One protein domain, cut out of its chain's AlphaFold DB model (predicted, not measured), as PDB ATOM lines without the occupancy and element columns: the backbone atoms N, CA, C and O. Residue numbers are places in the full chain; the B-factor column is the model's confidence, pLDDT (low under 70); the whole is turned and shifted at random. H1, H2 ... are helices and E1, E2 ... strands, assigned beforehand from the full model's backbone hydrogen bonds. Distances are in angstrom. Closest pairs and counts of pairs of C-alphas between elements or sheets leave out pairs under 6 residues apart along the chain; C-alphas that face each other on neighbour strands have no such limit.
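This is residues 2 to 68 of the 117 residues of an uncharacterized protein of Candidatus Poseidoniales archaeon (UniProt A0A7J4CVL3). What shape would one see first? The model is an open L of two long arms that meet near their ends: one arm is the strand hairpin of E1 and E2, the other is the long helix H2, and the short helix H1 packs at the corner on the first part of H2. The hairpin's tip at residues 25 to 30 sticks out, and so do residues 47 to 58 of H2. What is it made of, and how large is it? The printed part has 67 residues with two named helices and two named strands, in the order H1, E1, E2, H2; the sheet, of order E1 - E2, is antiparallel, and the class is mixed, helices and strands. The whole is extended, with a radius of gyration of the C-alphas of 17.1 A and spans of 45 by 38 by 21 A.

Where does the first element lie? H1 is residues 2 to 7, beginning at C-alpha 2 at (35.848, -26.207, 11.020). Where are the strands? E1 is residues 19 to 26, 21.3 A from first to last C-alpha, and ends at C-alpha 26 at (43.453, -26.117, -12.002). E2 is residues 29 to 36, 23.3 A long by the same measure. Which element comes last? H2 is residues 39 to 62, 34.5 A from first to last C-alpha, and ends at C-alpha 62 at (66.983, -22.087, 15.832).

What does H1 meet? H1 and H2 touch, about perpendicular at 84 degrees, and H2 does so with residues 42 to 46 alone; their closest C-alphas are those of Ile 2 and Tyr 42, 6.8 A apart. The closest C-alphas of H1 and E1 are those of Ile 2 and Ile 20, 7.8 A apart. How do the strands pair? E1 and E2 are a hairpin, antiparallel with 160 degrees between their directions. N 20 and O 35 are 2.8 A apart and N 29 and O 26 are 3.0 A apart, both within hydrogen-bond range. Which parts stay apart, and how are the helix backbones? H1 and E2 are apart, and so are E1 and H2. In H1 and H2 every O i to N i+4 pair is within hydrogen-bond range.

How far does it reach? The two C-alphas farthest apart are those of Lys 17 and Ala 66, at 46.5 A. Which links are long, and is there a cut? The link from H1 to E1, 11 residues, is long, while those from E1 to E2 and from E2 to H2 are tight. The printed part has no cut. Which other stretches stand free, and where is confidence low? Residues 7 to 12 and 61 to 66 stand free. The mean pLDDT of the printed part is 90.8, and no printed residue is under 70.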
ATOM      1  N   ILE A   2      36.715 -25.346  10.177       84.75
ATOM      2  CA  ILE A   2      35.848 -26.207  11.020       84.75
ATOM      3  C   ILE A   2      36.040 -25.970  12.529       84.75
ATOM      4  O   ILE A   2      35.057 -25.944  13.255       84.75
ATOM      5  N   LEU A   3      37.283 -25.725  12.975       85.88
ATOM      6  CA  LEU A   3      37.579 -25.353  14.367       85.88
ATOM      7  C   LEU A   3      36.851 -24.062  14.760       85.88
ATOM      8  O   LEU A   3      36.026 -24.082  15.660       85.88
ATOM      9  N   TRP A   4      37.093 -22.989  14.000       87.00
ATOM     10  CA  TRP A   4      36.416 -21.701  14.168       87.00
ATOM     11  C   TRP A   4      34.889 -21.847  14.173       87.00
ATOM     12  O   TRP A   4      34.236 -21.366  15.085       87.00
ATOM     13  N   ALA A   5      34.315 -22.572  13.208       86.12
ATOM     14  CA  ALA A   5      32.866 -22.711  13.084       86.12
ATOM     15  C   ALA A   5      32.222 -23.405  14.295       86.12
ATOM     16  O   ALA A   5      31.091 -23.092  14.636       86.12
ATOM     17  N   GLN A   6      32.930 -24.325  14.955       85.19
ATOM     18  CA  GLN A   6      32.434 -24.974  16.172       85.19
ATOM     19  C   GLN A   6      32.588 -24.122  17.436       85.19
ATOM     20  O   GLN A   6      31.929 -24.421  18.429       85.19
ATOM     21  N   GLU A   7      33.450 -23.107  17.411       85.88
ATOM     22  CA  GLU A   7      33.642 -22.143  18.503       85.88
ATOM     23  C   GLU A   7      32.760 -20.893  18.329       85.88
ATOM     24  O   GLU A   7      32.544 -20.155  19.287       85.88
ATOM     25  N   SER A   8      32.225 -20.669  17.126       88.25
ATOM     26  CA  SER A   8      31.322 -19.562  16.820       88.25
ATOM     27  C   SER A   8      29.907 -19.801  17.341       88.25
ATOM     28  O   SER A   8      29.280 -20.832  17.079       88.25
ATOM     29  N   GLU A   9      29.361 -18.787  18.004       89.69
ATOM     30  CA  GLU A   9      27.961 -18.762  18.416       89.69
ATOM     31  C   GLU A   9      27.016 -18.789  17.199       89.69
ATOM     32  O   GLU A   9      27.313 -18.239  16.136       89.69
ATOM     33  N   GLY A  10      25.873 -19.467  17.336       89.25
ATOM     34  CA  GLY A  10      24.862 -19.582  16.277       89.25
ATOM     35  C   GLY A  10      25.151 -20.633  15.198       89.25
ATOM     36  O   GLY A  10      24.288 -20.887  14.357       89.25
ATOM     37  N   LEU A  11      26.313 -21.294  15.227       89.94
ATOM     38  CA  LEU A  11      26.653 -22.379  14.303       89.94
ATOM     39  C   LEU A  11      26.590 -23.767  14.973       89.94
ATOM     40  O   LEU A  11      26.666 -23.893  16.196       89.94
ATOM     41  N   PRO A  12      26.435 -24.859  14.195       88.19
ATOM     42  CA  PRO A  12      26.398 -26.201  14.760       88.19
ATOM     43  C   PRO A  12      27.675 -26.592  15.521       88.19
ATOM     44  O   PRO A  12      28.782 -26.553  14.996       88.19
ATOM     45  N   ASN A  13      27.531 -27.133  16.725       85.62
ATOM     46  CA  ASN A  13      28.672 -27.600  17.524       85.62
ATOM     47  C   ASN A  13      29.243 -28.970  17.092       85.62
ATOM     48  O   ASN A  13      30.235 -29.431  17.654       85.62
ATOM     49  N   SER A  14      28.639 -29.640  16.102       88.81
ATOM     50  CA  SER A  14      29.059 -30.967  15.634       88.81
ATOM     51  C   SER A  14      29.769 -30.886  14.281       88.81
ATOM     52  O   SER A  14      29.176 -30.386  13.321       88.81
ATOM     53  N   PRO A  15      30.977 -31.467  14.131       86.31
ATOM     54  CA  PRO A  15      31.742 -31.382  12.889       86.31
ATOM     55  C   PRO A  15      31.039 -32.096  11.725       86.31
ATOM     56  O   PRO A  15      31.225 -31.730  10.571       86.31
ATOM     57  N   ARG A  16      30.184 -33.086  12.020       90.94
ATOM     58  CA  ARG A  16      29.405 -33.837  11.019       90.94
ATOM     59  C   ARG A  16      28.323 -33.001  10.334       90.94
ATOM     60  O   ARG A  16      27.848 -33.391   9.275       90.94
ATOM     61  N   LYS A  17      27.928 -31.873  10.933       91.06
ATOM     62  CA  LYS A  17      26.923 -30.957  10.376       91.06
ATOM     63  C   LYS A  17      27.513 -29.982   9.350       91.06
ATOM     64  O   LYS A  17      26.769 -29.211   8.757       91.06
ATOM     65  N   TYR A  18      28.826 -30.028   9.122       89.44
ATOM     66  CA  TYR A  18      29.501 -29.193   8.135       89.44
ATOM     67  C   TYR A  18      29.862 -29.978   6.879       89.44
ATOM     68  O   TYR A  18      30.223 -31.153   6.937       89.44
ATOM     69  N   LYS A  19      29.857 -29.282   5.743       90.31
ATOM     70  CA  LYS A  19      30.506 -29.714   4.506       90.31
ATOM     71  C   LYS A  19      31.662 -28.759   4.233       90.31
ATOM     72  O   LYS A  19      31.464 -27.552   4.136       90.31
ATOM     73  N   ILE A  20      32.871 -29.300   4.157       84.94
ATOM     74  CA  ILE A  20      34.069 -28.545   3.807       84.94
ATOM     75  C   ILE A  20      34.171 -28.559   2.289       84.94
ATOM     76  O   ILE A  20      34.230 -29.631   1.689       84.94
ATOM     77  N   SER A  21      34.216 -27.378   1.683       89.06
ATOM     78  CA  SER A  21      34.346 -27.209   0.239       89.06
ATOM     79  C   SER A  21      35.565 -26.349  -0.070       89.06
ATOM     80  O   SER A  21      35.779 -25.321   0.569       89.06
ATOM     81  N   ARG A  22      36.359 -26.760  -1.058       87.69
ATOM     82  CA  ARG A  22      37.478 -25.990  -1.605       87.69
ATOM     83  C   ARG A  22      37.235 -25.781  -3.089       87.69
ATOM     84  O   ARG A  22      37.182 -26.754  -3.836       87.69
ATOM     85  N   LEU A  23      37.142 -24.526  -3.505       94.06
ATOM     86  CA  LEU A  23      37.173 -24.143  -4.911       94.06
ATOM     87  C   LEU A  23      38.612 -23.757  -5.270       94.06
ATOM     88  O   LEU A  23      39.236 -22.981  -4.548       94.06
ATOM     89  N   GLY A  24      39.156 -24.323  -6.340       93.69
ATOM     90  CA  GLY A  24      40.492 -23.993  -6.832       93.69
ATOM     91  C   GLY A  24      40.515 -23.922  -8.350       93.69
ATOM     92  O   GLY A  24      39.696 -24.555  -9.003       93.69
ATOM     93  N   TRP A  25      41.440 -23.153  -8.911       92.38
ATOM     94  CA  TRP A  25      41.693 -23.139 -10.349       92.38
ATOM     95  C   TRP A  25      42.782 -24.161 -10.671       92.38
ATOM     96  O   TRP A  25      43.876 -24.077 -10.109       92.38
ATOM     97  N   ASN A  26      42.486 -25.127 -11.535       92.69
ATOM     98  CA  ASN A  26      43.453 -26.117 -12.002       92.69
ATOM     99  C   ASN A  26      43.281 -26.324 -13.508       92.69
ATOM    100  O   ASN A  26      42.151 -26.379 -13.977       92.69
ATOM    101  N   ASP A  27      44.381 -26.409 -14.258       91.50
ATOM    102  CA  ASP A  27      44.385 -26.694 -15.704       91.50
ATOM    103  C   ASP A  27      43.314 -25.927 -16.509       91.50
ATOM    104  O   ASP A  27      42.554 -26.490 -17.295       91.50
ATOM    105  N   GLY A  28      43.212 -24.616 -16.267       96.25
ATOM    106  CA  GLY A  28      42.320 -23.732 -17.022       96.25
ATOM    107  C   GLY A  28      40.832 -23.807 -16.656       96.25
ATOM    108  O   GLY A  28      40.020 -23.240 -17.382       96.25
ATOM    109  N   HIS A  29      40.455 -24.469 -15.560       96.00
ATOM    110  CA  HIS A  29      39.066 -24.526 -15.105       96.00
ATOM    111  C   HIS A  29      38.930 -24.496 -13.573       96.00
ATOM    112  O   HIS A  29      39.870 -24.764 -12.820       96.00
ATOM    113  N   TRP A  30      37.730 -24.154 -13.094       96.69
ATOM    114  CA  TRP A  30      37.392 -24.214 -11.672       96.69
ATOM    115  C   TRP A  30      37.093 -25.654 -11.247       96.69
ATOM    116  O   TRP A  30      36.207 -26.306 -11.794       96.69
ATOM    117  N   VAL A  31      37.794 -26.128 -10.221       96.19
ATOM    118  CA  VAL A  31      37.610 -27.440  -9.598       96.19
ATOM    119  C   VAL A  31      37.042 -27.255  -8.197       96.19
ATOM    120  O   VAL A  31      37.649 -26.603  -7.342       96.19
ATOM    121  N   LEU A  32      35.888 -27.872  -7.945       95.12
ATOM    122  CA  LEU A  32      35.292 -27.966  -6.618       95.12
ATOM    123  C   LEU A  32      35.650 -29.312  -5.987       95.12
ATOM    124  O   LEU A  32      35.232 -30.367  -6.454       95.12
ATOM    125  N   TRP A  33      36.376 -29.270  -4.877       92.69
ATOM    126  CA  TRP A  33      36.535 -30.407  -3.980       92.69
ATOM    127  C   TRP A  33      35.607 -30.231  -2.780       92.69
ATOM    128  O   TRP A  33      35.428 -29.118  -2.282       92.69
ATOM    129  N   SER A  34      34.994 -31.308  -2.299       91.88
ATOM    130  CA  SER A  34      34.155 -31.252  -1.104       91.88
ATOM    131  C   SER A  34      34.219 -32.538  -0.298       91.88
ATOM    132  O   SER A  34      34.242 -33.629  -0.858       91.88
ATOM    133  N   GLN A  35      34.154 -32.410   1.024       88.75
ATOM    134  CA  GLN A  35      34.085 -33.527   1.956       88.75
ATOM    135  C   GLN A  35      33.153 -33.172   3.117       88.75
ATOM    136  O   GLN A  35      33.135 -32.036   3.590       88.75
ATOM    137  N   HIS A  36      32.381 -34.143   3.605       90.69
ATOM    138  CA  HIS A  36      31.660 -33.963   4.863       90.69
ATOM    139  C   HIS A  36      32.648 -33.853   6.024       90.69
ATOM    140  O   HIS A  36      33.632 -34.595   6.104       90.69
ATOM    141  N   GLY A  37      32.371 -32.934   6.941       87.81
ATOM    142  CA  GLY A  37      33.106 -32.847   8.185       87.81
ATOM    143  C   GLY A  37      32.950 -34.138   8.988       87.81
ATOM    144  O   GLY A  37      31.954 -34.860   8.912       87.81
ATOM    145  N   SER A  38      33.977 -34.467   9.757       89.94
ATOM    146  CA  SER A  38      33.977 -35.630  10.635       89.94
ATOM    147  C   SER A  38      34.805 -35.331  11.873       89.94
ATOM    148  O   SER A  38      35.649 -34.436  11.868       89.94
ATOM    149  N   VAL A  39      34.589 -36.104  12.938       89.19
ATOM    150  CA  VAL A  39      35.412 -36.007  14.155       89.19
ATOM    151  C   VAL A  39      36.882 -36.311  13.837       89.19
ATOM    152  O   VAL A  39      37.777 -35.661  14.368       89.19
ATOM    153  N   LYS A  40      37.136 -37.249  12.913       89.50
ATOM    154  CA  LYS A  40      38.485 -37.555  12.425       89.50
ATOM    155  C   LYS A  40      39.124 -36.330  11.765       89.50
ATOM    156  O   LYS A  40      40.182 -35.905  12.214       89.50
ATOM    157  N   ALA A  41      38.447 -35.722  10.789       84.88
ATOM    158  CA  ALA A  41      38.947 -34.537  10.092       84.88
ATOM    159  C   ALA A  41      39.163 -33.351  11.050       84.88
ATOM    160  O   ALA A  41      40.164 -32.647  10.950       84.88
ATOM    161  N   TYR A  42      38.267 -33.154  12.023       87.69
ATOM    162  CA  TYR A  42      38.436 -32.148  13.076       87.69
ATOM    163  C   TYR A  42      39.738 -32.358  13.863       87.69
ATOM    164  O   TYR A  42      40.545 -31.438  14.006       87.69
ATOM    165  N   ASN A  43      39.970 -33.587  14.332       90.31
ATOM    166  CA  ASN A  43      41.168 -33.930  15.094       90.31
ATOM    167  C   ASN A  43      42.444 -33.818  14.251       90.31
ATOM    168  O   ASN A  43      43.471 -33.373  14.759       90.31
ATOM    169  N   GLU A  44      42.392 -34.196  12.975       88.62
ATOM    170  CA  GLU A  44      43.509 -34.048  12.036       88.62
ATOM    171  C   GLU A  44      43.872 -32.578  11.827       88.62
ATOM    172  O   GLU A  44      45.045 -32.230  11.931       88.62
ATOM    173  N   VAL A  45      42.885 -31.695  11.644       87.88
ATOM    174  CA  VAL A  45      43.119 -30.245  11.540       87.88
ATOM    175  C   VAL A  45      43.723 -29.689  12.830       87.88
ATOM    176  O   VAL A  45      44.675 -28.912  12.775       87.88
ATOM    177  N   LYS A  46      43.224 -30.106  14.000       90.38
ATOM    178  CA  LYS A  46      43.780 -29.676  15.292       90.38
ATOM    179  C   LYS A  46      45.244 -30.098  15.448       90.38
ATOM    180  O   LYS A  46      46.068 -29.295  15.880       90.38
ATOM    181  N   LYS A  47      45.578 -31.335  15.064       93.44
ATOM    182  CA  LYS A  47      46.959 -31.842  15.065       93.44
ATOM    183  C   LYS A  47      47.844 -31.101  14.066       93.44
ATOM    184  O   LYS A  47      48.963 -30.755  14.419       93.44
ATOM    185  N   LEU A  48      47.342 -30.831  12.861       90.62
ATOM    186  CA  LEU A  48      48.070 -30.087  11.834       90.62
ATOM    187  C   LEU A  48      48.481 -28.705  12.353       90.62
ATOM    188  O   LEU A  48      49.658 -28.377  12.340       90.62
ATOM    189  N   ILE A  49      47.536 -27.953  12.924       90.81
ATOM    190  CA  ILE A  49      47.812 -26.627  13.492       90.81
ATOM    191  C   ILE A  49      48.802 -26.719  14.655       90.81
ATOM    192  O   ILE A  49      49.720 -25.909  14.746       90.81
ATOM    193  N   ALA A  50      48.648 -27.706  15.542       93.62
ATOM    194  CA  ALA A  50      49.586 -27.899  16.644       93.62
ATOM    195  C   ALA A  50      51.016 -28.167  16.136       93.62
ATOM    196  O   ALA A  50      51.969 -27.589  16.660       93.62
ATOM    197  N   ASN A  51      51.157 -28.986  15.091       96.00
ATOM    198  CA  ASN A  51      52.438 -29.282  14.454       96.00
ATOM    199  C   ASN A  51      53.028 -28.057  13.744       96.00
ATOM    200  O   ASN A  51      54.224 -27.801  13.885       96.00
ATOM    201  N   ASP A  52      52.213 -27.271  13.039       94.81
ATOM    202  CA  ASP A  52      52.653 -26.030  12.395       94.81
ATOM    203  C   ASP A  52      53.170 -25.033  13.441       94.81
ATOM    204  O   ASP A  52      54.262 -24.483  13.303       94.81
ATOM    205  N   VAL A  53      52.439 -24.853  14.547       95.19
ATOM    206  CA  VAL A  53      52.851 -23.988  15.664       95.19
ATOM    207  C   VAL A  53      54.142 -24.487  16.311       95.19
ATOM    208  O   VAL A  53      55.039 -23.688  16.586       95.19
ATOM    209  N   ALA A  54      54.264 -25.794  16.549       96.69
ATOM    210  CA  ALA A  54      55.486 -26.390  17.079       96.69
ATOM    211  C   ALA A  54      56.680 -26.160  16.138       96.69
ATOM    212  O   ALA A  54      57.746 -25.746  16.596       96.69
ATOM    213  N   SER A  55      56.476 -26.327  14.832       94.06
ATOM    214  CA  SER A  55      57.507 -26.121  13.811       94.06
ATOM    215  C   SER A  55      57.927 -24.652  13.727       94.06
ATOM    216  O   SER A  55      59.117 -24.349  13.734       94.06
ATOM    217  N   MET A  56      56.975 -23.712  13.753       92.62
ATOM    218  CA  MET A  56      57.275 -22.274  13.798       92.62
ATOM    219  C   MET A  56      58.061 -21.887  15.056       92.62
ATOM    220  O   MET A  56      58.997 -21.090  14.989       92.62
ATOM    221  N   ARG A  57      57.719 -22.469  16.214       95.19
ATOM    222  CA  ARG A  57      58.480 -22.271  17.458       95.19
ATOM    223  C   ARG A  57      59.893 -22.827  17.344       95.19
ATOM    224  O   ARG A  57      60.820 -22.173  17.808       95.19
ATOM    225  N   GLN A  58      60.063 -24.000  16.741       94.88
ATOM    226  CA  GLN A  58      61.381 -24.585  16.506       94.88
ATOM    227  C   GLN A  58      62.233 -23.681  15.612       94.88
ATOM    228  O   GLN A  58      63.324 -23.310  16.025       94.88
ATOM    229  N   VAL A  59      61.704 -23.234  14.469       92.56
ATOM    230  CA  VAL A  59      62.376 -22.268  13.579       92.56
ATOM    231  C   VAL A  59      62.782 -21.013  14.351       92.56
ATOM    232  O   VAL A  59      63.937 -20.597  14.309       92.56
ATOM    233  N   SER A  60      61.861 -20.444  15.133       92.56
ATOM    234  CA  SER A  60      62.143 -19.267  15.960       92.56
ATOM    235  C   SER A  60      63.248 -19.502  16.992       92.56
ATOM    236  O   SER A  60      63.974 -18.563  17.303       92.56
ATOM    237  N   ARG A  61      63.353 -20.709  17.560       94.25
ATOM    238  CA  ARG A  61      64.415 -21.072  18.510       94.25
ATOM    239  C   ARG A  61      65.753 -21.234  17.801       94.25
ATOM    240  O   ARG A  61      66.742 -20.708  18.295       94.25
ATOM    241  N   THR A  62      65.773 -21.893  16.643       93.00
ATOM    242  CA  THR A  62      66.983 -22.087  15.832       93.00
ATOM    243  C   THR A  62      67.604 -20.756  15.411       93.00
ATOM    244  O   THR A  62      68.810 -20.578  15.547       93.00
ATOM    245  N   MET A  63      66.791 -19.783  14.992       91.31
ATOM    246  CA  MET A  63      67.282 -18.440  14.643       91.31
ATOM    247  C   MET A  63      67.827 -17.654  15.852       91.31
ATOM    248  O   MET A  63      68.561 -16.677  15.695       91.31
ATOM    249  N   GLY A  64      67.457 -18.049  17.073       92.56
ATOM    250  CA  GLY A  64      67.816 -17.345  18.299       92.56
ATOM    251  C   GLY A  64      67.205 -15.936  18.418       92.56
ATOM    252  O   GLY A  64      66.407 -15.506  17.578       92.56
ATOM    253  N   PRO A  65      67.571 -15.187  19.475       91.56
ATOM    254  CA  PRO A  65      67.018 -13.857  19.749       91.56
ATOM    255  C   PRO A  65      67.366 -12.825  18.667       91.56
ATOM    256  O   PRO A  65      66.563 -11.936  18.398       91.56
ATOM    257  N   ALA A  66      68.512 -12.981  17.999       89.31
ATOM    258  CA  ALA A  66      68.951 -12.114  16.905       89.31
ATOM    259  C   ALA A  66      68.203 -12.352  15.580       89.31
ATOM    260  O   ALA A  66      68.424 -11.614  14.626       89.31
ATOM    261  N   ARG A  67      67.317 -13.361  15.512       88.50
ATOM    262  CA  ARG A  67      66.595 -13.746  14.287       88.50
ATOM    263  C   ARG A  67      67.541 -14.058  13.119       88.50
ATOM    264  O   ARG A  67      67.268 -13.688  11.980       88.50
ATOM    265  N   ASP A  68      68.615 -14.781  13.408       90.81
ATOM    266  CA  ASP A  68      69.614 -15.163  12.417       90.81
ATOM    267  C   ASP A  68      69.061 -16.239  11.469       90.81
ATOM    268  O   ASP A  68      68.816 -17.382  11.863       90.81
TER     269      ASP A  68